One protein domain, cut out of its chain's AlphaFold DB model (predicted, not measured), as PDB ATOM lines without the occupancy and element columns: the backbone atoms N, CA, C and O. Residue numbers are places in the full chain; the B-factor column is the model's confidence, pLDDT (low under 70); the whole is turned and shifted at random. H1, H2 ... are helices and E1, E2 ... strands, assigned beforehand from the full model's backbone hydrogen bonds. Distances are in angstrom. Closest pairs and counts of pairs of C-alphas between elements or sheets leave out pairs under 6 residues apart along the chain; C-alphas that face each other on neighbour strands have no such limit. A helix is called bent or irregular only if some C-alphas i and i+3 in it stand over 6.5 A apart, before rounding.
ATOM      1  N   ILE A   2     -36.345  -8.969  39.007       42.06
ATOM      2  CA  ILE A   2     -37.163  -9.318  40.196       42.06
ATOM      3  C   ILE A   2     -38.547  -9.847  39.836       42.06
ATOM      4  O   ILE A   2     -38.952 -10.823  40.434       42.06
ATOM      5  N   LEU A   3     -39.234  -9.329  38.815       44.62
ATOM      6  CA  LEU A   3     -40.448  -9.988  38.302       44.62
ATOM      7  C   LEU A   3     -40.174 -11.455  37.917       44.62
ATOM      8  O   LEU A   3     -40.963 -12.326  38.240       44.62
ATOM      9  N   ALA A   4     -38.999 -11.751  37.351       43.41
ATOM     10  CA  ALA A   4     -38.574 -13.120  37.060       43.41
ATOM     11  C   ALA A   4     -38.175 -13.930  38.314       43.41
ATOM     12  O   ALA A   4     -38.256 -15.149  38.267       43.41
ATOM     13  N   VAL A   5     -37.782 -13.299  39.430       46.66
ATOM     14  CA  VAL A   5     -37.436 -13.954  40.716       46.66
ATOM     15  C   VAL A   5     -38.665 -14.126  41.627       46.66
ATOM     16  O   VAL A   5     -38.853 -15.170  42.243       46.66
ATOM     17  N   ALA A   6     -39.540 -13.127  41.691       44.84
ATOM     18  CA  ALA A   6     -40.795 -13.156  42.429       44.84
ATOM     19  C   ALA A   6     -41.786 -14.130  41.777       44.84
ATOM     20  O   ALA A   6     -42.465 -14.890  42.463       44.84
ATOM     21  N   ALA A   7     -41.814 -14.161  40.445       40.03
ATOM     22  CA  ALA A   7     -42.754 -14.965  39.688       40.03
ATOM     23  C   ALA A   7     -42.157 -16.288  39.163       40.03
ATOM     24  O   ALA A   7     -42.829 -16.997  38.416       40.03
ATOM     25  N   THR A   8     -40.915 -16.673  39.511       43.94
ATOM     26  CA  THR A   8     -40.371 -17.995  39.121       43.94
ATOM     27  C   THR A   8     -41.136 -19.122  39.826       43.94
ATOM     28  O   THR A   8     -41.193 -19.134  41.066       43.94
ATOM     29  N   PRO A   9     -41.722 -20.085  39.085       38.25
ATOM     30  CA  PRO A   9     -42.269 -21.300  39.664       38.25
ATOM     31  C   PRO A   9     -41.145 -22.085  40.333       38.25
ATOM     32  O   PRO A   9     -40.056 -22.219  39.779       38.25
ATOM     33  N   LEU A  10     -41.421 -22.636  41.514       39.22
ATOM     34  CA  LEU A  10     -40.466 -23.471  42.249       39.22
ATOM     35  C   LEU A  10     -40.179 -24.823  41.572       39.22
ATOM     36  O   LEU A  10     -39.247 -25.499  41.987       39.22
ATOM     37  N   SER A  11     -40.947 -25.230  40.560       33.22
ATOM     38  CA  SER A  11     -40.673 -26.323  39.604       33.22
ATOM     39  C   SER A  11     -41.980 -26.703  38.897       33.22
ATOM     40  O   SER A  11     -43.054 -26.599  39.485       33.22
ATOM     41  N   GLY A  12     -41.904 -27.129  37.632       31.12
ATOM     42  CA  GLY A  12     -43.055 -27.619  36.864       31.12
ATOM     43  C   GLY A  12     -42.896 -27.432  35.348       31.12
ATOM     44  O   GLY A  12     -42.165 -26.536  34.922       31.12
ATOM     45  N   PRO A  13     -43.518 -28.293  34.520       32.53
ATOM     46  CA  PRO A  13     -43.224 -28.398  33.098       32.53
ATOM     47  C   PRO A  13     -43.800 -27.199  32.345       32.53
ATOM     48  O   PRO A  13     -44.994 -27.143  32.099       32.53
ATOM     49  N   GLY A  14     -42.947 -26.250  31.958       39.44
ATOM     50  CA  GLY A  14     -43.343 -25.244  30.974       39.44
ATOM     51  C   GLY A  14     -42.695 -23.879  31.122       39.44
ATOM     52  O   GLY A  14     -43.409 -22.890  31.118       39.44
ATOM     53  N   VAL A  15     -41.362 -23.781  31.152       41.09
ATOM     54  CA  VAL A  15     -40.632 -22.488  31.125       41.09
ATOM     55  C   VAL A  15     -41.119 -21.558  29.989       41.09
ATOM     56  O   VAL A  15     -41.122 -20.339  30.143       41.09
ATOM     57  N   LYS A  16     -41.604 -22.120  28.867       40.53
ATOM     58  CA  LYS A  16     -42.239 -21.366  27.769       40.53
ATOM     59  C   LYS A  16     -43.653 -20.861  28.084       40.53
ATOM     60  O   LYS A  16     -43.958 -19.727  27.737       40.53
ATOM     61  N   GLU A  17     -44.495 -21.654  28.744       44.38
ATOM     62  CA  GLU A  17     -45.811 -21.185  29.206       44.38
ATOM     63  C   GLU A  17     -45.631 -20.109  30.282       44.38
ATOM     64  O   GLU A  17     -46.284 -19.070  30.244       44.38
ATOM     65  N   THR A  18     -44.650 -20.285  31.173       46.31
ATOM     66  CA  THR A  18     -44.328 -19.321  32.230       46.31
ATOM     67  C   THR A  18     -43.865 -17.968  31.678       46.31
ATOM     68  O   THR A  18     -44.286 -16.930  32.182       46.31
ATOM     69  N   ALA A  19     -43.061 -17.953  30.607       43.94
ATOM     70  CA  ALA A  19     -42.622 -16.717  29.953       43.94
ATOM     71  C   ALA A  19     -43.785 -15.908  29.350       43.94
ATOM     72  O   ALA A  19     -43.853 -14.694  29.538       43.94
ATOM     73  N   VAL A  20     -44.743 -16.587  28.706       48.56
ATOM     74  CA  VAL A  20     -45.971 -15.965  28.172       48.56
ATOM     75  C   VAL A  20     -46.872 -15.453  29.302       48.56
ATOM     76  O   VAL A  20     -47.558 -14.444  29.137       48.56
ATOM     77  N   HIS A  21     -46.850 -16.089  30.478       55.38
ATOM     78  CA  HIS A  21     -47.513 -15.555  31.666       55.38
ATOM     79  C   HIS A  21     -46.831 -14.279  32.199       55.38
ATOM     80  O   HIS A  21     -47.541 -13.371  32.619       55.38
ATOM     81  N   TYR A  22     -45.501 -14.135  32.124       56.38
ATOM     82  CA  TYR A  22     -44.790 -12.948  32.640       56.38
ATOM     83  C   TYR A  22     -45.061 -11.656  31.886       56.38
ATOM     84  O   TYR A  22     -45.272 -10.621  32.521       56.38
ATOM     85  N   GLU A  23     -45.095 -11.700  30.555       62.88
ATOM     86  CA  GLU A  23     -45.432 -10.516  29.753       62.88
ATOM     87  C   GLU A  23     -46.825  -9.975  30.096       62.88
ATOM     88  O   GLU A  23     -47.084  -8.784  29.945       62.88
ATOM     89  N   ARG A  24     -47.715 -10.832  30.610       68.06
ATOM     90  CA  ARG A  24     -49.074 -10.454  31.011       68.06
ATOM     91  C   ARG A  24     -49.113  -9.742  32.363       68.06
ATOM     92  O   ARG A  24     -49.934  -8.848  32.528       68.06
ATOM     93  N   TYR A  25     -48.209 -10.076  33.290       70.12
ATOM     94  CA  TYR A  25     -48.057  -9.342  34.556       70.12
ATOM     95  C   TYR A  25     -47.381  -7.977  34.365       70.12
ATOM     96  O   TYR A  25     -47.640  -7.051  35.130       70.12
ATOM     97  N   ALA A  26     -46.556  -7.824  33.323       67.25
ATOM     98  CA  ALA A  26     -45.926  -6.544  32.987       67.25
ATOM     99  C   ALA A  26     -46.938  -5.457  32.578       67.25
ATOM    100  O   ALA A  26     -46.615  -4.275  32.642       67.25
ATOM    101  N   ARG A  27     -48.154  -5.856  32.179       76.00
ATOM    102  CA  ARG A  27     -49.239  -4.954  31.758       76.00
ATOM    103  C   ARG A  27     -50.240  -4.635  32.866       76.00
ATOM    104  O   ARG A  27     -51.227  -3.955  32.621       76.00
ATOM    105  N   LEU A  28     -50.019  -5.135  34.082       85.44
ATOM    106  CA  LEU A  28     -50.902  -4.811  35.194       85.44
ATOM    107  C   LEU A  28     -50.657  -3.388  35.672       85.44
ATOM    108  O   LEU A  28     -49.511  -3.000  35.909       85.44
ATOM    109  N   ALA A  29     -51.748  -2.663  35.872       89.12
ATOM    110  CA  ALA A  29     -51.761  -1.296  36.355       89.12
ATOM    111  C   ALA A  29     -52.402  -1.235  37.746       89.12
ATOM    112  O   ALA A  29     -53.290  -2.030  38.065       89.12
ATOM    113  N   ALA A  30     -51.921  -0.316  38.581       90.94
ATOM    114  CA  ALA A  30     -52.372  -0.155  39.958       90.94
ATOM    115  C   ALA A  30     -53.834   0.311  40.032       90.94
ATOM    116  O   ALA A  30     -54.169   1.384  39.536       90.94
ATOM    117  N   THR A  31     -54.699  -0.444  40.704       88.75
ATOM    118  CA  THR A  31     -56.133  -0.152  40.842       88.75
ATOM    119  C   THR A  31     -56.549  -0.053  42.303       88.75
ATOM    120  O   THR A  31     -56.133  -0.862  43.134       88.75
ATOM    121  N   ALA A  32     -57.417   0.902  42.614       82.00
ATOM    122  CA  ALA A  32     -58.084   1.012  43.900       82.00
ATOM    123  C   ALA A  32     -59.237   0.002  43.995       82.00
ATOM    124  O   ALA A  32     -59.748  -0.484  42.985       82.00
ATOM    125  N   LEU A  33     -59.713  -0.262  45.216       69.81
ATOM    126  CA  LEU A  33     -60.897  -1.104  45.440       69.81
ATOM    127  C   LEU A  33     -62.162  -0.547  44.763       69.81
ATOM    128  O   LEU A  33     -63.054  -1.320  44.422       69.81
ATOM    129  N   SER A  34     -62.229   0.771  44.544       74.62
ATOM    130  CA  SER A  34     -63.307   1.429  43.795       74.62
ATOM    131  C   SER A  34     -63.286   1.123  42.292       74.62
ATOM    132  O   SER A  34     -64.283   1.362  41.618       74.62
ATOM    133  N   GLY A  35     -62.177   0.590  41.767       71.25
ATOM    134  CA  GLY A  35     -61.936   0.405  40.335       71.25
ATOM    135  C   GLY A  35     -61.196   1.568  39.667       71.25
ATOM    136  O   GLY A  35     -60.815   1.440  38.507       71.25
ATOM    137  N   ASP A  36     -60.948   2.666  40.386       84.19
ATOM    138  CA  ASP A  36     -60.154   3.793  39.888       84.19
ATOM    139  C   ASP A  36     -58.656   3.468  39.855       84.19
ATOM    140  O   ASP A  36     -58.179   2.535  40.507       84.19
ATOM    141  N   TRP A  37     -57.883   4.280  39.136       87.75
ATOM    142  CA  TRP A  37     -56.427   4.179  39.146       87.75
ATOM    143  C   TRP A  37     -55.854   4.534  40.524       87.75
ATOM    144  O   TRP A  37     -56.110   5.613  41.058       87.75
ATOM    145  N   ALA A  38     -55.050   3.632  41.090       87.38
ATOM    146  CA  ALA A  38     -54.397   3.828  42.381       87.38
ATOM    147  C   ALA A  38     -52.974   4.365  42.221       87.38
ATOM    148  O   ALA A  38     -52.254   4.022  41.284       87.38
ATOM    149  N   SER A  39     -52.559   5.184  43.183       88.38
ATOM    150  CA  SER A  39     -51.170   5.600  43.394       88.38
ATOM    151  C   SER A  39     -50.671   5.059  44.734       88.38
ATOM    152  O   SER A  39     -51.457   4.563  45.546       88.38
ATOM    153  N   TRP A  40     -49.360   5.133  44.965       87.12
ATOM    154  CA  TRP A  40     -48.799   4.794  46.267       87.12
ATOM    155  C   TRP A  40     -48.794   6.008  47.198       87.12
ATOM    156  O   TRP A  40     -48.285   7.059  46.819       87.12
ATOM    157  N   PRO A  41     -49.251   5.856  48.451       82.19
ATOM    158  CA  PRO A  41     -49.167   6.910  49.461       82.19
ATOM    159  C   PRO A  41     -47.839   6.896  50.247       82.19
ATOM    160  O   PRO A  41     -47.746   7.511  51.306       82.19
ATOM    161  N   LEU A  42     -46.819   6.167  49.779       86.38
ATOM    162  CA  LEU A  42     -45.539   5.990  50.482       86.38
ATOM    163  C   LEU A  42     -44.492   6.986  49.986       86.38
ATOM    164  O   LEU A  42     -44.409   7.225  48.786       86.38
ATOM    165  N   LYS A  43     -43.635   7.502  50.877       86.38
ATOM    166  CA  LYS A  43     -42.702   8.616  50.584       86.38
ATOM    167  C   LYS A  43     -41.784   8.382  49.383       86.38
ATOM    168  O   LYS A  43     -41.453   9.322  48.680       86.38
ATOM    169  N   HIS A  44     -41.346   7.144  49.168       82.69
ATOM    170  CA  HIS A  44     -40.444   6.799  48.062       82.69
ATOM    171  C   HIS A  44     -41.175   6.360  46.787       82.69
ATOM    172  O   HIS A  44     -40.551   6.182  45.743       82.69
ATOM    173  N   LEU A  45     -42.490   6.158  46.872       85.44
ATOM    174  CA  LEU A  45     -43.335   5.696  45.773       85.44
ATOM    175  C   LEU A  45     -44.363   6.757  45.344       85.44
ATOM    176  O   LEU A  45     -45.095   6.535  44.385       85.44
ATOM    177  N   ASP A  46     -44.404   7.905  46.019       83.19
ATOM    178  CA  ASP A  46     -45.342   9.015  45.809       83.19
ATOM    179  C   ASP A  46     -45.256   9.629  44.402       83.19
ATOM    180  O   ASP A  46     -46.234  10.156  43.876       83.19
ATOM    181  N   LYS A  47     -44.088   9.518  43.762       86.00
ATOM    182  CA  LYS A  47     -43.844   9.950  42.379       86.00
ATOM    183  C   LYS A  47     -44.463   9.028  41.333       86.00
ATOM    184  O   LYS A  47     -44.519   9.409  40.163       86.00
ATOM    185  N   LEU A  48     -44.885   7.819  41.705       89.06
ATOM    186  CA  LEU A  48     -45.551   6.916  40.774       89.06
ATOM    187  C   LEU A  48     -46.958   7.434  40.489       89.06
ATOM    188  O   LEU A  48     -47.780   7.594  41.393       89.06
ATOM    189  N   ALA A  49     -47.238   7.675  39.209       90.25
ATOM    190  CA  ALA A  49     -48.546   8.134  38.770       90.25
ATOM    191  C   ALA A  49     -49.655   7.145  39.169       90.25
ATOM    192  O   ALA A  49     -49.424   5.948  39.377       90.25
ATOM    193  N   ALA A  50     -50.889   7.641  39.247       91.25
ATOM    194  CA  ALA A  50     -52.041   6.764  39.384       91.25
ATOM    195  C   ALA A  50     -52.102   5.800  38.185       91.25
ATOM    196  O   ALA A  50     -51.975   6.231  37.040       91.25
ATOM    197  N   GLY A  51     -52.274   4.502  38.449       89.12
ATOM    198  CA  GLY A  51     -52.298   3.477  37.404       89.12
ATOM    199  C   GLY A  51     -50.915   3.077  36.885       89.12
ATOM    200  O   GLY A  51     -50.826   2.452  35.832       89.12
ATOM    201  N   HIS A  52     -49.842   3.411  37.610       89.94
ATOM    202  CA  HIS A  52     -48.494   2.924  37.315       89.94
ATOM    203  C   HIS A  52     -48.457   1.392  37.193       89.94
ATOM    204  O   HIS A  52     -49.253   0.659  37.796       89.94
ATOM    205  N   ALA A  53     -47.503   0.901  36.413       88.12
ATOM    206  CA  ALA A  53     -47.356  -0.517  36.150       88.12
ATOM    207  C   ALA A  53     -46.737  -1.254  37.348       88.12
ATOM    208  O   ALA A  53     -45.890  -0.719  38.070       88.12
ATOM    209  N   LEU A  54     -47.065  -2.541  37.500       85.44
ATOM    210  CA  LEU A  54     -46.486  -3.409  38.537       85.44
ATOM    211  C   LEU A  54     -44.946  -3.383  38.533       85.44
ATOM    212  O   LEU A  54     -44.304  -3.372  39.584       85.44
ATOM    213  N   GLN A  55     -44.340  -3.356  37.345       82.06
ATOM    214  CA  GLN A  55     -42.885  -3.296  37.200       82.06
ATOM    215  C   GLN A  55     -42.280  -1.983  37.714       82.06
ATOM    216  O   GLN A  55     -41.176  -2.006  38.253       82.06
ATOM    217  N   GLU A  56     -42.992  -0.862  37.570       86.00
ATOM    218  CA  GLU A  56     -42.540   0.457  38.023       86.00
ATOM    219  C   GLU A  56     -42.546   0.511  39.549       86.00
ATOM    220  O   GLU A  56     -41.557   0.923  40.148       86.00
ATOM    221  N   ALA A  57     -43.604  -0.017  40.176       87.81
ATOM    222  CA  ALA A  57     -43.674  -0.158  41.627       87.81
ATOM    223  C   ALA A  57     -42.541  -1.028  42.177       87.81
ATOM    224  O   ALA A  57     -41.832  -0.616  43.091       87.81
ATOM    225  N   ILE A  58     -42.315  -2.211  41.592       83.44
ATOM    226  CA  ILE A  58     -41.231  -3.106  42.020       83.44
ATOM    227  C   ILE A  58     -39.867  -2.424  41.855       83.44
ATOM    228  O   ILE A  58     -39.035  -2.510  42.754       83.44
ATOM    229  N   ALA A  59     -39.624  -1.744  40.732       80.69
ATOM    230  CA  ALA A  59     -38.373  -1.028  40.501       80.69
ATOM    231  C   ALA A  59     -38.150   0.077  41.542       80.69
ATOM    232  O   ALA A  59     -37.077   0.140  42.139       80.69
ATOM    233  N   ALA A  60     -39.169   0.894  41.801       84.94
ATOM    234  CA  ALA A  60     -39.099   1.970  42.781       84.94
ATOM    235  C   ALA A  60     -38.873   1.441  44.209       84.94
ATOM    236  O   ALA A  60     -38.053   1.994  44.936       84.94
ATOM    237  N   ILE A  61     -39.504   0.321  44.583       83.94
ATOM    238  CA  ILE A  61     -39.255  -0.358  45.865       83.94
ATOM    239  C   ILE A  61     -37.787  -0.787  45.979       83.94
ATOM    240  O   ILE A  61     -37.155  -0.530  46.997       83.94
ATOM    241  N   ILE A  62     -37.211  -1.410  44.946       78.62
ATOM    242  CA  ILE A  62     -35.797  -1.834  44.969       78.62
ATOM    243  C   ILE A  62     -34.871  -0.634  45.142       78.62
ATOM    244  O   ILE A  62     -33.923  -0.711  45.919       78.62
ATOM    245  N   VAL A  63     -35.133   0.449  44.405       81.06
ATOM    246  CA  VAL A  63     -34.330   1.672  44.473       81.06
ATOM    247  C   VAL A  63     -34.398   2.269  45.874       81.06
ATOM    248  O   VAL A  63     -33.348   2.472  46.473       81.06
ATOM    249  N   ALA A  64     -35.597   2.437  46.439       82.56
ATOM    250  CA  ALA A  64     -35.777   2.958  47.794       82.56
ATOM    251  C   ALA A  64     -34.984   2.145  48.832       82.56
ATOM    252  O   ALA A  64     -34.283   2.697  49.676       82.56
ATOM    253  N   LEU A  65     -35.034   0.815  48.730       77.88
ATOM    254  CA  LEU A  65     -34.297  -0.075  49.626       77.88
ATOM    255  C   LEU A  65     -32.779  -0.013  49.401       77.88
ATOM    256  O   LEU A  65     -32.018  -0.110  50.360       77.88
ATOM    257  N   GLY A  66     -32.328   0.168  48.157       70.44
ATOM    258  CA  GLY A  66     -30.910   0.341  47.813       70.44
ATOM    259  C   GLY A  66     -30.327   1.669  48.266       70.44
ATOM    260  O   GLY A  66     -29.144   1.742  48.586       70.44
ATOM    261  N   GLU A  67     -31.167   2.694  48.354       79.19
ATOM    262  CA  GLU A  67     -30.842   3.989  48.954       79.19
ATOM    263  C   GLU A  67     -30.850   3.943  50.491       79.19
ATOM    264  O   GLU A  67     -30.444   4.907  51.137       79.19
ATOM    265  N   GLY A  68     -31.250   2.812  51.083       75.81
ATOM    266  CA  GLY A  68     -31.190   2.576  52.522       75.81
ATOM    267  C   GLY A  68     -32.492   2.829  53.275       75.81
ATOM    268  O   GLY A  68     -32.435   2.929  54.498       75.81
ATOM    269  N   ALA A  69     -33.647   2.896  52.596       81.88
ATOM    270  CA  ALA A  69     -34.960   2.992  53.244       81.88
ATOM    271  C   ALA A  69     -35.288   1.701  54.020       81.88
ATOM    272  O   ALA A  69     -35.974   0.806  53.528       81.88
ATOM    273  N   ALA A  70     -34.745   1.569  55.225       77.69
ATOM    274  CA  ALA A  70     -34.836   0.364  56.048       77.69
ATOM    275  C   ALA A  70     -35.722   0.559  57.287       77.69
ATOM    276  O   ALA A  70     -36.033  -0.419  57.969       77.69
ATOM    277  N   GLN A  71     -36.136   1.794  57.581       83.31
ATOM    278  CA  GLN A  71     -36.985   2.123  58.721       83.31
ATOM    279  C   GLN A  71     -38.421   2.419  58.284       83.31
ATOM    280  O   GLN A  71     -38.688   2.834  57.154       83.31
ATOM    281  N   ALA A  72     -39.373   2.254  59.206       80.25
ATOM    282  CA  ALA A  72     -40.769   2.598  58.943       80.25
ATOM    283  C   ALA A  72     -40.911   4.096  58.624       80.25
ATOM    284  O   ALA A  72     -41.647   4.469  57.713       80.25
ATOM    285  N   ALA A  73     -40.146   4.941  59.325       85.88
ATOM    286  CA  ALA A  73     -40.112   6.387  59.121       85.88
ATOM    287  C   ALA A  73     -39.632   6.807  57.722       85.88
ATOM    288  O   ALA A  73     -40.014   7.882  57.255       85.88
ATOM    289  N   ASP A  74     -38.851   5.975  57.030       85.25
ATOM    290  CA  ASP A  74     -38.404   6.259  55.662       85.25
ATOM    291  C   ASP A  74     -39.552   6.058  54.663       85.25
ATOM    292  O   ASP A  74     -39.704   6.810  53.706       85.25
ATOM    293  N   LEU A  75     -40.418   5.074  54.910       84.88
ATOM    294  CA  LEU A  75     -41.454   4.648  53.967       84.88
ATOM    295  C   LEU A  75     -42.818   5.304  54.221       84.88
ATOM    296  O   LEU A  75     -43.496   5.703  53.271       84.88
ATOM    297  N   PHE A  76     -43.217   5.433  55.488       86.44
ATOM    298  CA  PHE A  76     -44.549   5.881  55.894       86.44
ATOM    299  C   PHE A  76     -44.517   7.327  56.407       86.44
ATOM    300  O   PHE A  76     -43.648   7.722  57.187       86.44
ATOM    301  N   ALA A  77     -45.457   8.154  55.939       83.75
ATOM    302  CA  ALA A  77     -45.547   9.576  56.294       83.75
ATOM    303  C   ALA A  77     -45.861   9.813  57.777       83.75
ATOM    304  O   ALA A  77     -45.365  10.769  58.368       83.75
ATOM    305  N   ASP A  78     -46.655   8.925  58.359       82.44
ATOM    306  CA  ASP A  78     -47.153   8.935  59.730       82.44
ATOM    307  C   ASP A  78     -46.231   8.221  60.732       82.44
ATOM    308  O   ASP A  78     -46.464   8.293  61.939       82.44
ATOM    309  N   ALA A  79     -45.165   7.567  60.264       82.94
ATOM    310  CA  ALA A  79     -44.211   6.898  61.137       82.94
ATOM    311  C   ALA A  79     -43.246   7.892  61.804       82.94
ATOM    312  O   ALA A  79     -42.599   8.717  61.152       82.94
ATOM    313  N   THR A  80     -43.118   7.786  63.127       81.94
ATOM    314  CA  THR A  80     -42.117   8.526  63.905       81.94
ATOM    315  C   THR A  80     -40.739   7.872  63.777       81.94
ATOM    316  O   THR A  80     -40.686   6.640  63.713       81.94
ATOM    317  N   PRO A  81     -39.634   8.647  63.807       79.19
ATOM    318  CA  PRO A  81     -38.282   8.091  63.831       79.19
ATOM    319  C   PRO A  81     -38.100   7.070  64.958       79.19
ATOM    320  O   PRO A  81     -38.583   7.282  66.074       79.19
ATOM    321  N   ASP A  82     -37.388   5.983  64.668       74.88
ATOM    322  CA  ASP A  82     -37.128   4.915  65.633       74.88
ATOM    323  C   ASP A  82     -36.308   5.470  66.812       74.88
ATOM    324  O   ASP A  82     -35.212   6.010  66.639       74.88
ATOM    325  N   ALA A  83     -36.832   5.353  68.035       77.31
ATOM    326  CA  ALA A  83     -36.069   5.681  69.236       77.31
ATOM    327  C   ALA A  83     -35.014   4.598  69.529       77.31
ATOM    328  O   ALA A  83     -35.161   3.444  69.125       77.31
ATOM    329  N   ASN A  84     -33.978   4.941  70.302       74.94
ATOM    330  CA  ASN A  84     -32.967   3.971  70.735       74.94
ATOM    331  C   ASN A  84     -33.620   2.736  71.388       74.94
ATOM    332  O   ASN A  84     -34.440   2.869  72.297       74.94
ATOM    333  N   GLY A  85     -33.231   1.542  70.932       76.88
ATOM    334  CA  GLY A  85     -33.786   0.268  71.408       76.88
ATOM    335  C   GLY A  85     -35.082  -0.176  70.716       76.88
ATOM    336  O   GLY A  85     -35.643  -1.204  71.095       76.88
ATOM    337  N   ILE A  86     -35.558   0.566  69.710       86.69
ATOM    338  CA  ILE A  86     -36.644   0.144  68.819       86.69
ATOM    339  C   ILE A  86     -36.032  -0.410  67.530       86.69
ATOM    340  O   ILE A  86     -35.176   0.221  66.917       86.69
ATOM    341  N   ALA A  87     -36.476  -1.598  67.128       87.62
ATOM    342  CA  ALA A  87     -36.120  -2.228  65.866       87.62
ATOM    343  C   ALA A  87     -37.314  -2.205  64.907       87.62
ATOM    344  O   ALA A  87     -38.431  -2.564  65.289       87.62
ATOM    345  N   THR A  88     -37.072  -1.845  63.648       88.12
ATOM    346  CA  THR A  88     -38.064  -1.974  62.577       88.12
ATOM    347  C   THR A  88     -37.932  -3.328  61.879       88.12
ATOM    348  O   THR A  88     -36.865  -3.702  61.397       88.12
ATOM    349  N   HIS A  89     -39.051  -4.039  61.764       88.19
ATOM    350  CA  HIS A  89     -39.217  -5.209  60.908       88.19
ATOM    351  C   HIS A  89     -40.087  -4.832  59.714       88.19
ATOM    352  O   HIS A  89     -41.267  -4.545  59.892       88.19
ATOM    353  N   LEU A  90     -39.512  -4.838  58.513       86.44
ATOM    354  CA  LEU A  90     -40.212  -4.560  57.257       86.44
ATOM    355  C   LEU A  90     -40.354  -5.849  56.436       86.44
ATOM    356  O   LEU A  90     -39.368  -6.564  56.212       86.44
ATOM    357  N   SER A  91     -41.568  -6.108  55.958       87.50
ATOM    358  CA  SER A  91     -41.898  -7.162  55.002       87.50
ATOM    359  C   SER A  91     -42.603  -6.583  53.779       87.50
ATOM    360  O   SER A  91     -43.450  -5.696  53.877       87.50
ATOM    361  N   ILE A  92     -42.235  -7.099  52.609       87.25
ATOM    362  CA  ILE A  92     -42.867  -6.787  51.330       87.25
ATOM    363  C   ILE A  92     -43.369  -8.090  50.732       87.25
ATOM    364  O   ILE A  92     -42.573  -8.962  50.381       87.25
ATOM    365  N   ASP A  93     -44.681  -8.207  50.601       87.38
ATOM    366  CA  ASP A  93     -45.345  -9.360  50.017       87.38
ATOM    367  C   ASP A  93     -45.811  -9.029  48.607       87.38
ATOM    368  O   ASP A  93     -46.584  -8.098  48.395       87.38
ATOM    369  N   VAL A  94     -45.350  -9.815  47.636       85.06
ATOM    370  CA  VAL A  94     -45.830  -9.762  46.255       85.06
ATOM    371  C   VAL A  94     -46.668 -11.004  46.000       85.06
ATOM    372  O   VAL A  94     -46.155 -12.126  45.972       85.06
ATOM    373  N   GLU A  95     -47.966 -10.798  45.825       85.44
ATOM    374  CA  GLU A  95     -48.936 -11.824  45.467       85.44
ATOM    375  C   GLU A  95     -49.211 -11.770  43.970       85.44
ATOM    376  O   GLU A  95     -49.427 -10.697  43.412       85.44
ATOM    377  N   LEU A  96     -49.240 -12.933  43.328       81.00
ATOM    378  CA  LEU A  96     -49.611 -13.107  41.930       81.00
ATOM    379  C   LEU A  96     -50.784 -14.079  41.855       81.00
ATOM    380  O   LEU A  96     -50.732 -15.176  42.423       81.00
ATOM    381  N   GLY A  97     -51.831 -13.660  41.157       71.88
ATOM    382  CA  GLY A  97     -53.051 -14.415  40.941       71.88
ATOM    383  C   GLY A  97     -53.265 -14.736  39.467       71.88
ATOM    384  O   GLY A  97     -53.145 -13.875  38.595       71.88
ATOM    385  N   ALA A  98     -53.637 -15.986  39.217       69.19
ATOM    386  CA  ALA A  98     -54.203 -16.491  37.976       69.19
ATOM    387  C   ALA A  98     -55.580 -17.127  38.297       69.19
ATOM    388  O   ALA A  98     -55.849 -17.428  39.463       69.19
ATOM    389  N   PRO A  99     -56.481 -17.318  37.318       62.84
ATOM    390  CA  PRO A  99     -56.217 -17.301  35.885       62.84
ATOM    391  C   PRO A  99     -56.302 -15.942  35.213       62.84
ATOM    392  O   PRO A  99     -55.623 -15.750  34.213       62.84
ATOM    393  N   MET A 100     -57.082 -15.002  35.741       73.19
ATOM    394  CA  MET A 100     -57.006 -13.610  35.304       73.19
ATOM    395  C   MET A 100     -55.755 -12.996  35.940       73.19
ATOM    396  O   MET A 100     -55.689 -12.990  37.174       73.19
ATOM    397  N   PRO A 101     -54.769 -12.520  35.154       75.94
ATOM    398  CA  PRO A 101     -53.558 -11.937  35.706       75.94
ATOM    399  C   PRO A 101     -53.913 -10.806  36.666       75.94
ATOM    400  O   PRO A 101     -54.546  -9.817  36.296       75.94
ATOM    401  N   SER A 102     -53.526 -10.987  37.918       84.12
ATOM    402  CA  SER A 102     -53.690 -10.007  38.981       84.12
ATOM    403  C   SER A 102     -52.475 -10.067  39.885       84.12
ATOM    404  O   SER A 102     -51.819 -11.104  39.998       84.12
ATOM    405  N   ALA A 103     -52.154  -8.955  40.521       86.69
ATOM    406  CA  ALA A 103     -51.117  -8.930  41.528       86.69
ATOM    407  C   ALA A 103     -51.524  -8.033  42.686       86.69
ATOM    408  O   ALA A 103     -52.381  -7.162  42.547       86.69
ATOM    409  N   ALA A 104     -50.890  -8.229  43.827       89.56
ATOM    410  CA  ALA A 104     -50.940  -7.276  44.916       89.56
ATOM    411  C   ALA A 104     -49.548  -7.137  45.511       89.56
ATOM    412  O   ALA A 104     -48.819  -8.120  45.640       89.56
ATOM    413  N   ILE A 105     -49.188  -5.913  45.871       90.00
ATOM    414  CA  ILE A 105     -48.006  -5.650  46.682       90.00
ATOM    415  C   ILE A 105     -48.503  -5.146  48.028       90.00
ATOM    416  O   ILE A 105     -49.238  -4.160  48.079       90.00
ATOM    417  N   SER A 106     -48.097  -5.819  49.098       91.25
ATOM    418  CA  SER A 106     -48.328  -5.386  50.475       91.25
ATOM    419  C   SER A 106     -46.988  -5.019  51.098       91.25
ATOM    420  O   SER A 106     -46.041  -5.796  51.021       91.25
ATOM    421  N   ILE A 107     -46.890  -3.835  51.692       90.19
ATOM    422  CA  ILE A 107     -45.714  -3.377  52.433       90.19
ATOM    423  C   ILE A 107     -46.146  -3.187  53.879       90.19
ATOM    424  O   ILE A 107     -47.051  -2.402  54.163       90.19
ATOM    425  N   GLN A 108     -45.498  -3.913  54.782       92.06
ATOM    426  CA  GLN A 108     -45.811  -3.933  56.203       92.06
ATOM    427  C   GLN A 108     -44.559  -3.614  57.010       92.06
ATOM    428  O   GLN A 108     -43.512  -4.219  56.798       92.06
ATOM    429  N   ALA A 109     -44.671  -2.702  57.969       90.62
ATOM    430  CA  ALA A 109     -43.618  -2.428  58.937       90.62
ATOM    431  C   ALA A 109     -44.139  -2.564  60.368       90.62
ATOM    432  O   ALA A 109     -45.232  -2.106  60.707       90.62
ATOM    433  N   ARG A 110     -43.333  -3.181  61.228       91.44
ATOM    434  CA  ARG A 110     -43.578  -3.311  62.665       91.44
ATOM    435  C   ARG A 110     -42.399  -2.724  63.423       91.44
ATOM    436  O   ARG A 110     -41.277  -3.190  63.254       91.44
ATOM    437  N   GLN A 111     -42.663  -1.755  64.286       91.00
ATOM    438  CA  GLN A 111     -41.676  -1.261  65.244       91.00
ATOM    439  C   GLN A 111     -41.812  -2.066  66.536       91.00
ATOM    440  O   GLN A 111     -42.900  -2.139  67.122       91.00
ATOM    441  N   LEU A 112     -40.721  -2.702  66.952       90.50
ATOM    442  CA  LEU A 112     -40.652  -3.571  68.122       90.50
ATOM    443  C   LEU A 112     -39.642  -3.009  69.116       90.50
ATOM    444  O   LEU A 112     -38.518  -2.671  68.749       90.50
ATOM    445  N   ARG A 113     -40.036  -2.925  70.383       90.06
ATOM    446  CA  ARG A 113     -39.142  -2.617  71.494       90.06
ATOM    447  C   ARG A 113     -38.796  -3.912  72.214       90.06
ATOM    448  O   ARG A 113     -39.694  -4.623  72.657       90.06
ATOM    449  N   TYR A 114     -37.501  -4.163  72.372       88.12
ATOM    450  CA  TYR A 114     -36.984  -5.252  73.195       88.12
ATOM    451  C   TYR A 114     -36.512  -4.687  74.526       88.12
ATOM    452  O   TYR A 114     -35.717  -3.745  74.554       88.12
ATOM    453  N   TYR A 115     -36.996  -5.244  75.629       87.31
ATOM    454  CA  TYR A 115     -36.579  -4.821  76.961       87.31
ATOM    455  C   TYR A 115     -36.445  -6.016  77.894       87.31
ATOM    456  O   TYR A 115     -37.152  -7.015  77.780       87.31
ATOM    457  N   GLU A 116     -35.505  -5.916  78.827       86.81
ATOM    458  CA  GLU A 116     -35.358  -6.918  79.870       86.81
ATOM    459  C   GLU A 116     -36.547  -6.816  80.827       86.81
ATOM    460  O   GLU A 116     -36.825  -5.759  81.393       86.81
ATOM    461  N   SER A 117     -37.264  -7.920  81.011       85.69
ATOM    462  CA  SER A 117     -38.484  -7.945  81.823       85.69
ATOM    463  C   SER A 117     -38.221  -7.920  83.334       85.69
ATOM    464  O   SER A 117     -39.160  -7.947  84.130       85.69
ATOM    465  N   GLY A 118     -36.947  -7.937  83.748       85.50
ATOM    466  CA  GLY A 118     -36.522  -8.119  85.140       85.50
ATOM    467  C   GLY A 118     -36.793  -9.526  85.690       85.50
ATOM    468  O   GLY A 118     -36.624  -9.771  86.885       85.50
ATOM    469  N   ARG A 119     -37.241 -10.456  84.836       90.00
ATOM    470  CA  ARG A 119     -37.498 -11.859  85.169       90.00
ATOM    471  C   ARG A 119     -36.366 -12.730  84.641       90.00
ATOM    472  O   ARG A 119     -35.750 -12.410  83.631       90.00
ATOM    473  N   ILE A 120     -36.135 -13.855  85.307       89.12
ATOM    474  CA  ILE A 120     -35.125 -14.847  84.929       89.12
ATOM    475  C   ILE A 120     -35.840 -16.165  84.629       89.12
ATOM    476  O   ILE A 120     -36.753 -16.560  85.365       89.12
ATOM    477  N   ASN A 121     -35.452 -16.830  83.545       87.69
ATOM    478  CA  ASN A 121     -35.966 -18.142  83.190       87.69
ATOM    479  C   ASN A 121     -35.456 -19.184  84.201       87.69
ATOM    480  O   ASN A 121     -34.269 -19.256  84.515       87.69
ATOM    481  N   ARG A 122     -36.382 -19.966  84.765       88.00
ATOM    482  CA  ARG A 122     -36.087 -20.911  85.854       88.00
ATOM    483  C   ARG A 122     -35.264 -22.113  85.397       88.00
ATOM    484  O   ARG A 122     -34.626 -22.732  86.243       88.00
ATOM    485  N   ASP A 123     -35.280 -22.417  84.103       90.62
ATOM    486  CA  ASP A 123     -34.648 -23.618  83.557       90.62
ATOM    487  C   ASP A 123     -33.165 -23.408  83.218       90.62
ATOM    488  O   ASP A 123     -32.359 -24.322  83.379       90.62
ATOM    489  N   ASP A 124     -32.786 -22.204  82.783       91.19
ATOM    490  CA  ASP A 124     -31.433 -21.883  82.304       91.19
ATOM    491  C   ASP A 124     -30.773 -20.698  83.036       91.19
ATOM    492  O   ASP A 124     -29.586 -20.437  82.841       91.19
ATOM    493  N   GLY A 125     -31.504 -19.995  83.907       90.25
ATOM    494  CA  GLY A 125     -30.993 -18.847  84.654       90.25
ATOM    495  C   GLY A 125     -30.745 -17.599  83.799       90.25
ATOM    496  O   GLY A 125     -30.098 -16.667  84.281       90.25
ATOM    497  N   LEU A 126     -31.235 -17.556  82.557       91.38
ATOM    498  CA  LEU A 126     -31.033 -16.423  81.654       91.38
ATOM    499  C   LEU A 126     -32.113 -15.341  81.835       91.38
ATOM    500  O   LEU A 126     -33.268 -15.662  82.139       91.38
ATOM    501  N   PRO A 127     -31.775 -14.050  81.642       87.94
ATOM    502  CA  PRO A 127     -32.758 -12.973  81.661       87.94
ATOM    503  C   PRO A 127     -33.823 -13.171  80.580       87.94
ATOM    504  O   PRO A 127     -33.515 -13.493  79.431       87.94
ATOM    505  N   ILE A 128     -35.084 -12.942  80.940       89.12
ATOM    506  CA  ILE A 128     -36.206 -12.962  80.005       89.12
ATOM    507  C   ILE A 128     -36.340 -11.573  79.395       89.12
ATOM    508  O   ILE A 128     -36.594 -10.592  80.103       89.12
ATOM    509  N   PHE A 129     -36.231 -11.512  78.075       87.00
ATOM    510  CA  PHE A 129     -36.527 -10.319  77.298       87.00
ATOM    511  C   PHE A 129     -37.966 -10.385  76.801       87.00
ATOM    512  O   PHE A 129     -38.380 -11.389  76.221       87.00
ATOM    513  N   ASP A 130     -38.712  -9.311  77.037       86.81
ATOM    514  CA  ASP A 130     -40.044  -9.130  76.478       86.81
ATOM    515  C   ASP A 130     -39.958  -8.319  75.180       86.81
ATOM    516  O   ASP A 130     -39.052  -7.502  74.974       86.81
ATOM    517  N   GLU A 131     -40.929  -8.560  74.302       89.62
ATOM    518  CA  GLU A 131     -41.118  -7.834  73.051       89.62
ATOM    519  C   GLU A 131     -42.449  -7.077  73.101       89.62
ATOM    520  O   GLU A 131     -43.508  -7.665  73.329       89.62
ATOM    521  N   GLU A 132     -42.404  -5.774  72.835       90.06
ATOM    522  CA  GLU A 132     -43.586  -4.928  72.684       90.06
ATOM    523  C   GLU A 132     -43.657  -4.372  71.258       90.06
ATOM    524  O   GLU A 132     -42.720  -3.743  70.766       90.06
ATOM    525  N   CYS A 133     -44.796  -4.569  70.588       90.81
ATOM    526  CA  CYS A 133     -45.063  -3.946  69.296       90.81
ATOM    527  C   CYS A 133     -45.644  -2.550  69.514       90.81
ATOM    528  O   CYS A 133     -46.819  -2.415  69.852       90.81
ATOM    529  N   VAL A 134     -44.818  -1.527  69.309       91.81
ATOM    530  CA  VAL A 134     -45.175  -0.134  69.610       91.81
ATOM    531  C   VAL A 134     -45.929   0.546  68.466       91.81
ATOM    532  O   VAL A 134     -46.736   1.435  68.716       91.81
ATOM    533  N   ALA A 135     -45.705   0.111  67.223       90.06
ATOM    534  CA  ALA A 135     -46.431   0.603  66.056       90.06
ATOM    535  C   ALA A 135     -46.475  -0.434  64.925       90.06
ATOM    536  O   ALA A 135     -45.607  -1.312  64.820       90.06
ATOM    537  N   ARG A 136     -47.497  -0.313  64.070       92.00
ATOM    538  CA  ARG A 136     -47.692  -1.120  62.862       92.00
ATOM    539  C   ARG A 136     -48.160  -0.232  61.720       92.00
ATOM    540  O   ARG A 136     -49.086   0.550  61.904       92.00
ATOM    541  N   PHE A 137     -47.557  -0.423  60.558       91.06
ATOM    542  CA  PHE A 137     -47.894   0.269  59.323       91.06
ATOM    543  C   PHE A 137     -48.115  -0.771  58.239       91.06
ATOM    544  O   PHE A 137     -47.344  -1.726  58.128       91.06
ATOM    545  N   GLU A 138     -49.167  -0.601  57.452       92.06
ATOM    546  CA  GLU A 138     -49.506  -1.520  56.375       92.06
ATOM    547  C   GLU A 138     -50.155  -0.753  55.235       92.06
ATOM    548  O   GLU A 138     -51.104   0.002  55.440       92.06
ATOM    549  N   TYR A 139     -49.654  -0.983  54.028       90.50
ATOM    550  CA  TYR A 139     -50.297  -0.530  52.807       90.50
ATOM    551  C   TYR A 139     -50.290  -1.637  51.769       90.50
ATOM    552  O   TYR A 139     -49.303  -2.353  51.600       90.50
ATOM    553  N   ARG A 140     -51.401  -1.743  51.044       91.50
ATOM    554  CA  ARG A 140     -51.594  -2.714  49.976       91.50
ATOM    555  C   ARG A 140     -52.109  -2.008  48.734       91.50
ATOM    556  O   ARG A 140     -53.062  -1.239  48.814       91.50
ATOM    557  N   VAL A 141     -51.498  -2.310  47.596       91.38
ATOM    558  CA  VAL A 141     -51.958  -1.862  46.278       91.38
ATOM    559  C   VAL A 141     -52.212  -3.083  45.410       91.38
ATOM    560  O   VAL A 141     -51.378  -3.990  45.332       91.38
ATOM    561  N   GLU A 142     -53.378  -3.106  44.773       92.19
ATOM    562  CA  GLU A 142     -53.758  -4.138  43.816       92.19
ATOM    563  C   GLU A 142     -53.392  -3.717  42.398       92.19
ATOM    564  O   GLU A 142     -53.426  -2.539  42.056       92.19
ATOM    565  N   TYR A 143     -53.085  -4.698  41.562       89.50
ATOM    566  CA  TYR A 143     -52.742  -4.514  40.166       89.50
ATOM    567  C   TYR A 143     -53.600  -5.438  39.322       89.50
ATOM    568  O   TYR A 143     -53.644  -6.655  39.538       89.50
ATOM    569  N   ARG A 144     -54.278  -4.854  38.342       87.69
ATOM    570  CA  ARG A 144     -55.207  -5.558  37.461       87.69
ATOM    571  C   ARG A 144     -54.943  -5.162  36.017       87.69
ATOM    572  O   ARG A 144     -54.306  -4.146  35.740       87.69
ATOM    573  N   GLN A 145     -55.406  -5.997  35.096       83.12
ATOM    574  CA  GLN A 145     -55.429  -5.631  33.685       83.12
ATOM    575  C   GLN A 145     -56.465  -4.530  33.455       83.12
ATOM    576  O   GLN A 145     -57.479  -4.461  34.156       83.12
ATOM    577  N   THR A 146     -56.227  -3.701  32.442       75.75
ATOM    578  CA  THR A 146     -57.283  -2.841  31.895       75.75
ATOM    579  C   THR A 146     -58.434  -3.700  31.365       75.75
ATOM    580  O   THR A 146     -58.241  -4.868  31.017       75.75
ATOM    581  N   PHE A 147     -59.637  -3.127  31.282       72.94
ATOM    582  CA  PHE A 147     -60.808  -3.839  30.762       72.94
ATOM    583  C   PHE A 147     -60.556  -4.409  29.353       72.94
ATOM    584  O   PHE A 147     -60.750  -5.604  29.127       72.94
ATOM    585  N   ASP A 148     -60.011  -3.588  28.453       73.81
ATOM    586  CA  ASP A 148     -59.695  -3.968  27.071       73.81
ATOM    587  C   ASP A 148     -58.691  -5.128  26.981       73.81
ATOM    588  O   ASP A 148     -58.740  -5.956  26.069       73.81
ATOM    589  N   GLU A 149     -57.735  -5.197  27.906       75.00
ATOM    590  CA  GLU A 149     -56.752  -6.280  27.944       75.00
ATOM    591  C   GLU A 149     -57.310  -7.552  28.570       75.00
ATOM    592  O   GLU A 149     -56.979  -8.643  28.101       75.00
ATOM    593  N   ALA A 150     -58.174  -7.425  29.579       72.38
ATOM    594  CA  ALA A 150     -58.875  -8.553  30.175       72.38
ATOM    595  C   ALA A 150     -59.806  -9.230  29.155       72.38
ATOM    596  O   ALA A 150     -59.867 -10.460  29.098       72.38
ATOM    597  N   GLU A 151     -60.481  -8.452  28.305       73.19
ATOM    598  CA  GLU A 151     -61.332  -8.969  27.227       73.19
ATOM    599  C   GLU A 151     -60.514  -9.732  26.175       73.19
ATOM    600  O   GLU A 151     -60.783 -10.906  25.905       73.19
ATOM    601  N   LYS A 152     -59.426  -9.132  25.677       74.00
ATOM    602  CA  LYS A 152     -58.481  -9.814  24.773       74.00
ATOM    603  C   LYS A 152     -57.905 -11.078  25.402       74.00
ATOM    604  O   LYS A 152     -57.729 -12.090  24.730       74.00
ATOM    605  N   TYR A 153     -57.595 -11.044  26.696       69.56
ATOM    606  CA  TYR A 153     -57.060 -12.200  27.401       69.56
ATOM    607  C   TYR A 153     -58.066 -13.346  27.455       69.56
ATOM    608  O   TYR A 153     -57.721 -14.488  27.138       69.56
ATOM    609  N   LEU A 154     -59.311 -13.032  27.805       69.50
ATOM    610  CA  LEU A 154     -60.415 -13.976  27.818       69.50
ATOM    611  C   LEU A 154     -60.504 -14.705  26.470       69.50
ATOM    612  O   LEU A 154     -60.532 -15.934  26.456       69.50
ATOM    613  N   GLU A 155     -60.456 -13.995  25.345       70.50
ATOM    614  CA  GLU A 155     -60.478 -14.587  23.997       70.50
ATOM    615  C   GLU A 155     -59.339 -15.582  23.716       70.50
ATOM    616  O   GLU A 155     -59.530 -16.521  22.946       70.50
ATOM    617  N   THR A 156     -58.183 -15.436  24.373       68.88
ATOM    618  CA  THR A 156     -57.024 -16.332  24.188       68.88
ATOM    619  C   THR A 156     -57.069 -17.616  25.020       68.88
ATOM    620  O   THR A 156     -56.220 -18.490  24.834       68.88
ATOM    621  N   LEU A 157     -58.018 -17.753  25.952       64.88
ATOM    622  CA  LEU A 157     -58.095 -18.919  26.835       64.88
ATOM    623  C   LEU A 157     -58.653 -20.158  26.111       64.88
ATOM    624  O   LEU A 157     -59.688 -20.061  25.444       64.88
ATOM    625  N   PRO A 158     -58.038 -21.346  26.291       60.38
ATOM    626  CA  PRO A 158     -58.536 -22.578  25.692       60.38
ATOM    627  C   PRO A 158     -59.948 -22.909  26.197       60.38
ATOM    628  O   PRO A 158     -60.245 -22.865  27.394       60.38
ATOM    629  N   LEU A 159     -60.830 -23.255  25.262       60.31
ATOM    630  CA  LEU A 159     -62.205 -23.663  25.536       60.31
ATOM    631  C   LEU A 159     -62.229 -25.152  25.910       60.31
ATOM    632  O   LEU A 159     -61.897 -26.000  25.083       60.31
ATOM    633  N   HIS A 160     -62.636 -25.491  27.137       53.00
ATOM    634  CA  HIS A 160     -62.909 -26.880  27.506       53.00
ATOM    635  C   HIS A 160     -64.347 -27.249  27.092       53.00
ATOM    636  O   HIS A 160     -65.293 -26.568  27.499       53.00
ATOM    637  N   PRO A 161     -64.550 -28.356  26.361       47.28
ATOM    638  CA  PRO A 161     -65.828 -28.679  25.719       47.28
ATOM    639  C   PRO A 161     -66.994 -28.966  26.683       47.28
ATOM    640  O   PRO A 161     -68.145 -28.884  26.275       47.28
ATOM    641  N   ILE A 162     -66.717 -29.289  27.954       54.00
ATOM    642  CA  ILE A 162     -67.745 -29.650  28.960       54.00
ATOM    643  C   ILE A 162     -67.757 -28.686  30.162       54.00
ATOM    644  O   ILE A 162     -68.753 -28.573  30.864       54.00
ATOM    645  N   ALA A 163     -66.650 -27.980  30.410       54.47
ATOM    646  CA  ALA A 163     -66.435 -27.225  31.652       54.47
ATOM    647  C   ALA A 163     -66.252 -25.714  31.422       54.47
ATOM    648  O   ALA A 163     -65.954 -24.989  32.365       54.47
ATOM    649  N   GLY A 164     -66.396 -25.235  30.181       58.47
ATOM    650  CA  GLY A 164     -66.089 -23.849  29.827       58.47
ATOM    651  C   GLY A 164     -64.582 -23.578  29.828       58.47
ATOM    652  O   GLY A 164     -63.782 -24.447  29.507       58.47
ATOM    653  N   ARG A 165     -64.142 -22.364  30.156       52.75
ATOM    654  CA  ARG A 165     -62.704 -22.060  30.239       52.75
ATOM    655  C   ARG A 165     -62.136 -22.638  31.537       52.75
ATOM    656  O   ARG A 165     -62.512 -22.196  32.617       52.75
ATOM    657  N   ARG A 166     -61.244 -23.631  31.440       48.38
ATOM    658  CA  ARG A 166     -60.437 -24.108  32.575       48.38
ATOM    659  C   ARG A 166     -59.093 -23.413  32.545       48.38
ATOM    660  O   ARG A 166     -58.450 -23.333  31.500       48.38
ATOM    661  N   SER A 167     -58.646 -22.952  33.697       50.31
ATOM    662  CA  SER A 167     -57.342 -22.332  33.825       50.31
ATOM    663  C   SER A 167     -56.700 -22.781  35.136       50.31
ATOM    664  O   SER A 167     -57.425 -23.027  36.098       50.31
ATOM    665  N   PRO A 168     -55.373 -22.967  35.175       51.16
ATOM    666  CA  PRO A 168     -54.688 -23.308  36.410       51.16
ATOM    667  C   PRO A 168     -54.806 -22.145  37.403       51.16
ATOM    668  O   PRO A 168     -54.455 -21.007  37.082       51.16
ATOM    669  N   ASP A 169     -55.280 -22.450  38.608       57.47
ATOM    670  CA  ASP A 169     -55.285 -21.523  39.738       57.47
ATOM    671  C   ASP A 169     -53.858 -21.413  40.284       57.47
ATOM    672  O   ASP A 169     -53.444 -22.148  41.181       57.47
ATOM    673  N   LEU A 170     -53.063 -20.515  39.702       62.62
ATOM    674  CA  LEU A 170     -51.780 -20.137  40.282       62.62
ATOM    675  C   LEU A 170     -52.024 -19.027  41.304       62.62
ATOM    676  O   LEU A 170     -52.391 -17.909  40.942       62.62
ATOM    677  N   ARG A 171     -51.779 -19.329  42.580       66.50
ATOM    678  CA  ARG A 171     -51.543 -18.318  43.613       66.50
ATOM    679  C   ARG A 171     -50.120 -18.463  44.108       66.50
ATOM    680  O   ARG A 171     -49.745 -19.514  44.627       66.50
ATOM    681  N   GLN A 172     -49.331 -17.415  43.934       69.50
ATOM    682  CA  GLN A 172     -47.959 -17.367  44.410       69.50
ATOM    683  C   GLN A 172     -47.773 -16.115  45.253       69.50
ATOM    684  O   GLN A 172     -47.966 -15.009  44.760       69.50
ATOM    685  N   THR A 173     -47.366 -16.298  46.504       76.56
ATOM    686  CA  THR A 173     -46.970 -15.203  47.392       76.56
ATOM    687  C   THR A 173     -45.475 -15.294  47.632       76.56
ATOM    688  O   THR A 173     -44.943 -16.371  47.924       76.56
ATOM    689  N   ARG A 174     -44.779 -14.170  47.486       74.00
ATOM    690  CA  ARG A 174     -43.365 -14.037  47.828       74.00
ATOM    691  C   ARG A 174     -43.188 -12.936  48.849       74.00
ATOM    692  O   ARG A 174     -43.486 -11.785  48.558       74.00
ATOM    693  N   THR A 175     -42.645 -13.321  49.993       79.81
ATOM    694  CA  THR A 175     -42.277 -12.405  51.064       79.81
ATOM    695  C   THR A 175     -40.807 -12.058  50.951       79.81
ATOM    696  O   THR A 175     -39.947 -12.936  50.836       79.81
ATOM    697  N   PHE A 176     -40.521 -10.770  51.023       77.75
ATOM    698  CA  PHE A 176     -39.178 -10.231  51.039       77.75
ATOM    699  C   PHE A 176     -38.977  -9.422  52.323       77.75
ATOM    700  O   PHE A 176     -39.808  -8.586  52.667       77.75
ATOM    701  N   THR A 177     -37.880  -9.670  53.041       77.06
ATOM    702  CA  THR A 177     -37.521  -8.928  54.264       77.06
ATOM    703  C   THR A 177     -36.413  -7.918  53.980       77.06
ATOM    704  O   THR A 177     -35.751  -8.010  52.943       77.06
ATOM    705  N   ILE A 178     -36.144  -7.007  54.925       68.88
ATOM    706  CA  ILE A 178     -35.001  -6.071  54.861       68.88
ATOM    707  C   ILE A 178     -33.710  -6.804  54.486       68.88
ATOM    708  O   ILE A 178     -33.014  -6.398  53.563       68.88
ATOM    709  N   ALA A 179     -33.409  -7.920  55.157       68.94
ATOM    710  CA  ALA A 179     -32.175  -8.663  54.931       68.94
ATOM    711  C   ALA A 179     -32.088  -9.231  53.506       68.94
ATOM    712  O   ALA A 179     -31.039  -9.148  52.864       68.94
ATOM    713  N   THR A 180     -33.186  -9.791  52.990       68.44
ATOM    714  CA  THR A 180     -33.226 -10.351  51.632       68.44
ATOM    715  C   THR A 180     -33.143  -9.251  50.577       68.44
ATOM    716  O   THR A 180     -32.449  -9.407  49.575       68.44
ATOM    717  N   LEU A 181     -33.816  -8.126  50.805       64.50
ATOM    718  CA  LEU A 181     -33.889  -7.028  49.847       64.50
ATOM    719  C   LEU A 181     -32.629  -6.172  49.832       64.50
ATOM    720  O   LEU A 181     -32.240  -5.741  48.754       64.50
ATOM    721  N   ALA A 182     -31.948  -5.997  50.966       64.81
ATOM    722  CA  ALA A 182     -30.665  -5.300  51.036       64.81
ATOM    723  C   ALA A 182     -29.614  -5.967  50.135       64.81
ATOM    724  O   ALA A 182     -28.907  -5.285  49.398       64.81
ATOM    725  N   HIS A 183     -29.563  -7.304  50.116       66.69
ATOM    726  CA  HIS A 183     -28.681  -8.043  49.205       66.69
ATOM    727  C   HIS A 183     -29.037  -7.800  47.740       66.69
ATOM    728  O   HIS A 183     -28.155  -7.621  46.903       66.69
ATOM    729  N   VAL A 184     -30.330  -7.795  47.417       65.81
ATOM    730  CA  VAL A 184     -30.779  -7.566  46.046       65.81
ATOM    731  C   VAL A 184     -30.485  -6.135  45.616       65.81
ATOM    732  O   VAL A 184     -29.981  -5.928  44.520       65.81
ATOM    733  N   ALA A 185     -30.745  -5.158  46.477       66.38
ATOM    734  CA  ALA A 185     -30.515  -3.757  46.187       66.38
ATOM    735  C   ALA A 185     -29.018  -3.436  46.032       66.38
ATOM    736  O   ALA A 185     -28.649  -2.735  45.090       66.38
ATOM    737  N   ALA A 186     -28.149  -4.052  46.847       67.06
ATOM    738  CA  ALA A 186     -26.692  -3.950  46.715       67.06
ATOM    739  C   ALA A 186     -26.179  -4.403  45.330       67.06
ATOM    740  O   ALA A 186     -25.296  -3.776  44.744       67.06
ATOM    741  N   LEU A 187     -26.781  -5.450  44.746       66.31
ATOM    742  CA  LEU A 187     -26.434  -5.910  43.389       66.31
ATOM    743  C   LEU A 187     -26.747  -4.871  42.302       66.31
ATOM    744  O   LEU A 187     -26.156  -4.922  41.218       66.31
ATOM    745  N   PHE A 188     -27.689  -3.962  42.562       61.97
ATOM    746  CA  PHE A 188     -28.075  -2.906  41.630       61.97
ATOM    747  C   PHE A 188     -27.352  -1.585  41.909       61.97
ATOM    748  O   PHE A 188     -27.017  -0.896  40.949       61.97
ATOM    749  N   SER A 189     -27.031  -1.259  43.165       59.28
ATOM    750  CA  SER A 189     -26.265  -0.053  43.511       59.28
ATOM    751  C   SER A 189     -24.832  -0.091  42.969       59.28
ATOM    752  O   SER A 189     -24.335   0.922  42.483       59.28
ATOM    753  N   ASP A 190     -24.189  -1.263  42.941       54.53
ATOM    754  CA  ASP A 190     -22.821  -1.414  42.416       54.53
ATOM    755  C   ASP A 190     -22.730  -1.354  40.880       54.53
ATOM    756  O   ASP A 190     -21.642  -1.195  40.323       54.53
ATOM    757  N   ARG A 191     -23.864  -1.448  40.169       48.00
ATOM    758  CA  ARG A 191     -23.927  -1.314  38.701       48.00
ATOM    759  C   ARG A 191     -24.299   0.091  38.227       48.00
ATOM    760  O   ARG A 191     -24.210   0.352  37.031       48.00
TER     761      ARG A 191
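AT A GLANCE: This is residues 2 to 191 of the 194 residues of an uncharacterized protein of Bradyrhizobium uaiense (UniProt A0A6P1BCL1). A long, twisted sheet of five antiparallel strands forms a wall, with helix H3 over one face of it and H6 standing up from that same face. The hairpin of E3 and E4 runs on past the other strands as a bent arm and makes one end of the longest axis, H5 and the link of residues 157 to 170 make the other end, and residues 11 to 17 stick out. The printed part has 190 residues with six named helices and five named strands, in the order H1 H2 E1 H3 H4 E2 E3 E4 H5 E5 H6; the sheet's order is E1 E4 E3 E2 E5. The class is mixed, helices and strands, and the whole is loose and elongated, with a radius of gyration of the C-alphas of 20.6 A and spans of 69 by 42 by 38 A.

HOW THE PARTS SIT: H1, residues 2 to 6, only grazes the sheet, with residues 3 to 6. H2, residues 15 to 25, is close to H1 but not clearly touching; their closest C-alphas, those of Ala 4 and Tyr 22, are 7.6 A apart. H2 too only grazes the sheet, with residues 24 to 25. E1, residues 29 to 31, is an edge strand beside E4, residues 127 to 144, with N 31 and O 142 2.8 A apart, within hydrogen-bond range. H3, residues 54 to 66, lies over E4 and E3, residues 102 to 120, at a height over the sheet of 10.5 A, the two layers being this helix and the sheet. It runs along the strands, at 11 degrees to E3 on the local plane. H3 only just touches H1, with 3 pairs of C-alphas within 8 A, the closest those of Leu 3 and Gln 55 at 7.2 A. H4, residues 72 to 75, only grazes the sheet and is near H3, with 5 pairs of C-alphas within 10 A. E2, residues 86 to 97, E3 and E4 form a meander, each strand the antiparallel neighbour of the one before. In the hairpin of E2 and E3, N 91 and O 108 are 2.8 A apart; in the hairpin of E3 and E4, N 107 and O 139 are 2.8 A apart. E3 bends by 70 degrees at residue 117 and E4 by 52 degrees at residue 135. H5, residues 147 to 156, is not on the sheet and is apart from the other five helices. E5, residues 171 to 177, is the other edge strand, antiparallel to E2, with N 94 and O 174 2.9 A apart. H6, residues 178 to 189, rises 67 degrees out of its local plane and stands up from the sheet on the same face as H3. H6 touches residues 62 to 66 of H3 about perpendicular, at 87 degrees; the closest C-alphas, those of Gly 66 and Ala 185, are 4.4 A apart. Every O i to N i+4 pair is within hydrogen-bond range in H1, H3 and H5, against 6 of 7 in H2 and 6 of 8 in H6; H4 is too short for such a pair.

IN THESE COORDINATES: H1 begins at C-alpha 2, (-37.163, -9.318, 40.196). From first to last C-alpha, H2 measures 15.5 A, H3 18.5 A, E2 35.5 A, E3 49.8 A, E4 50.1 A, H5 14.6 A, E5 20.0 A and H6 15.5 A. E3 ends at C-alpha 120, (-35.125, -14.847, 84.929), and H6 ends at C-alpha 189, (-26.265, -0.053, 43.511).

THE WHOLE: The two C-alphas farthest apart, those of Gly 118 and Pro 161, are 69.4 A apart. The printed part has no cut. The links E1 to H3, of 22 residues, and H5 to E5, of 14 residues, are long. The mean pLDDT of the printed part is 75.1, and 60 residues are under 70, among them 2 to 24, 156 to 172 and 178 to 191.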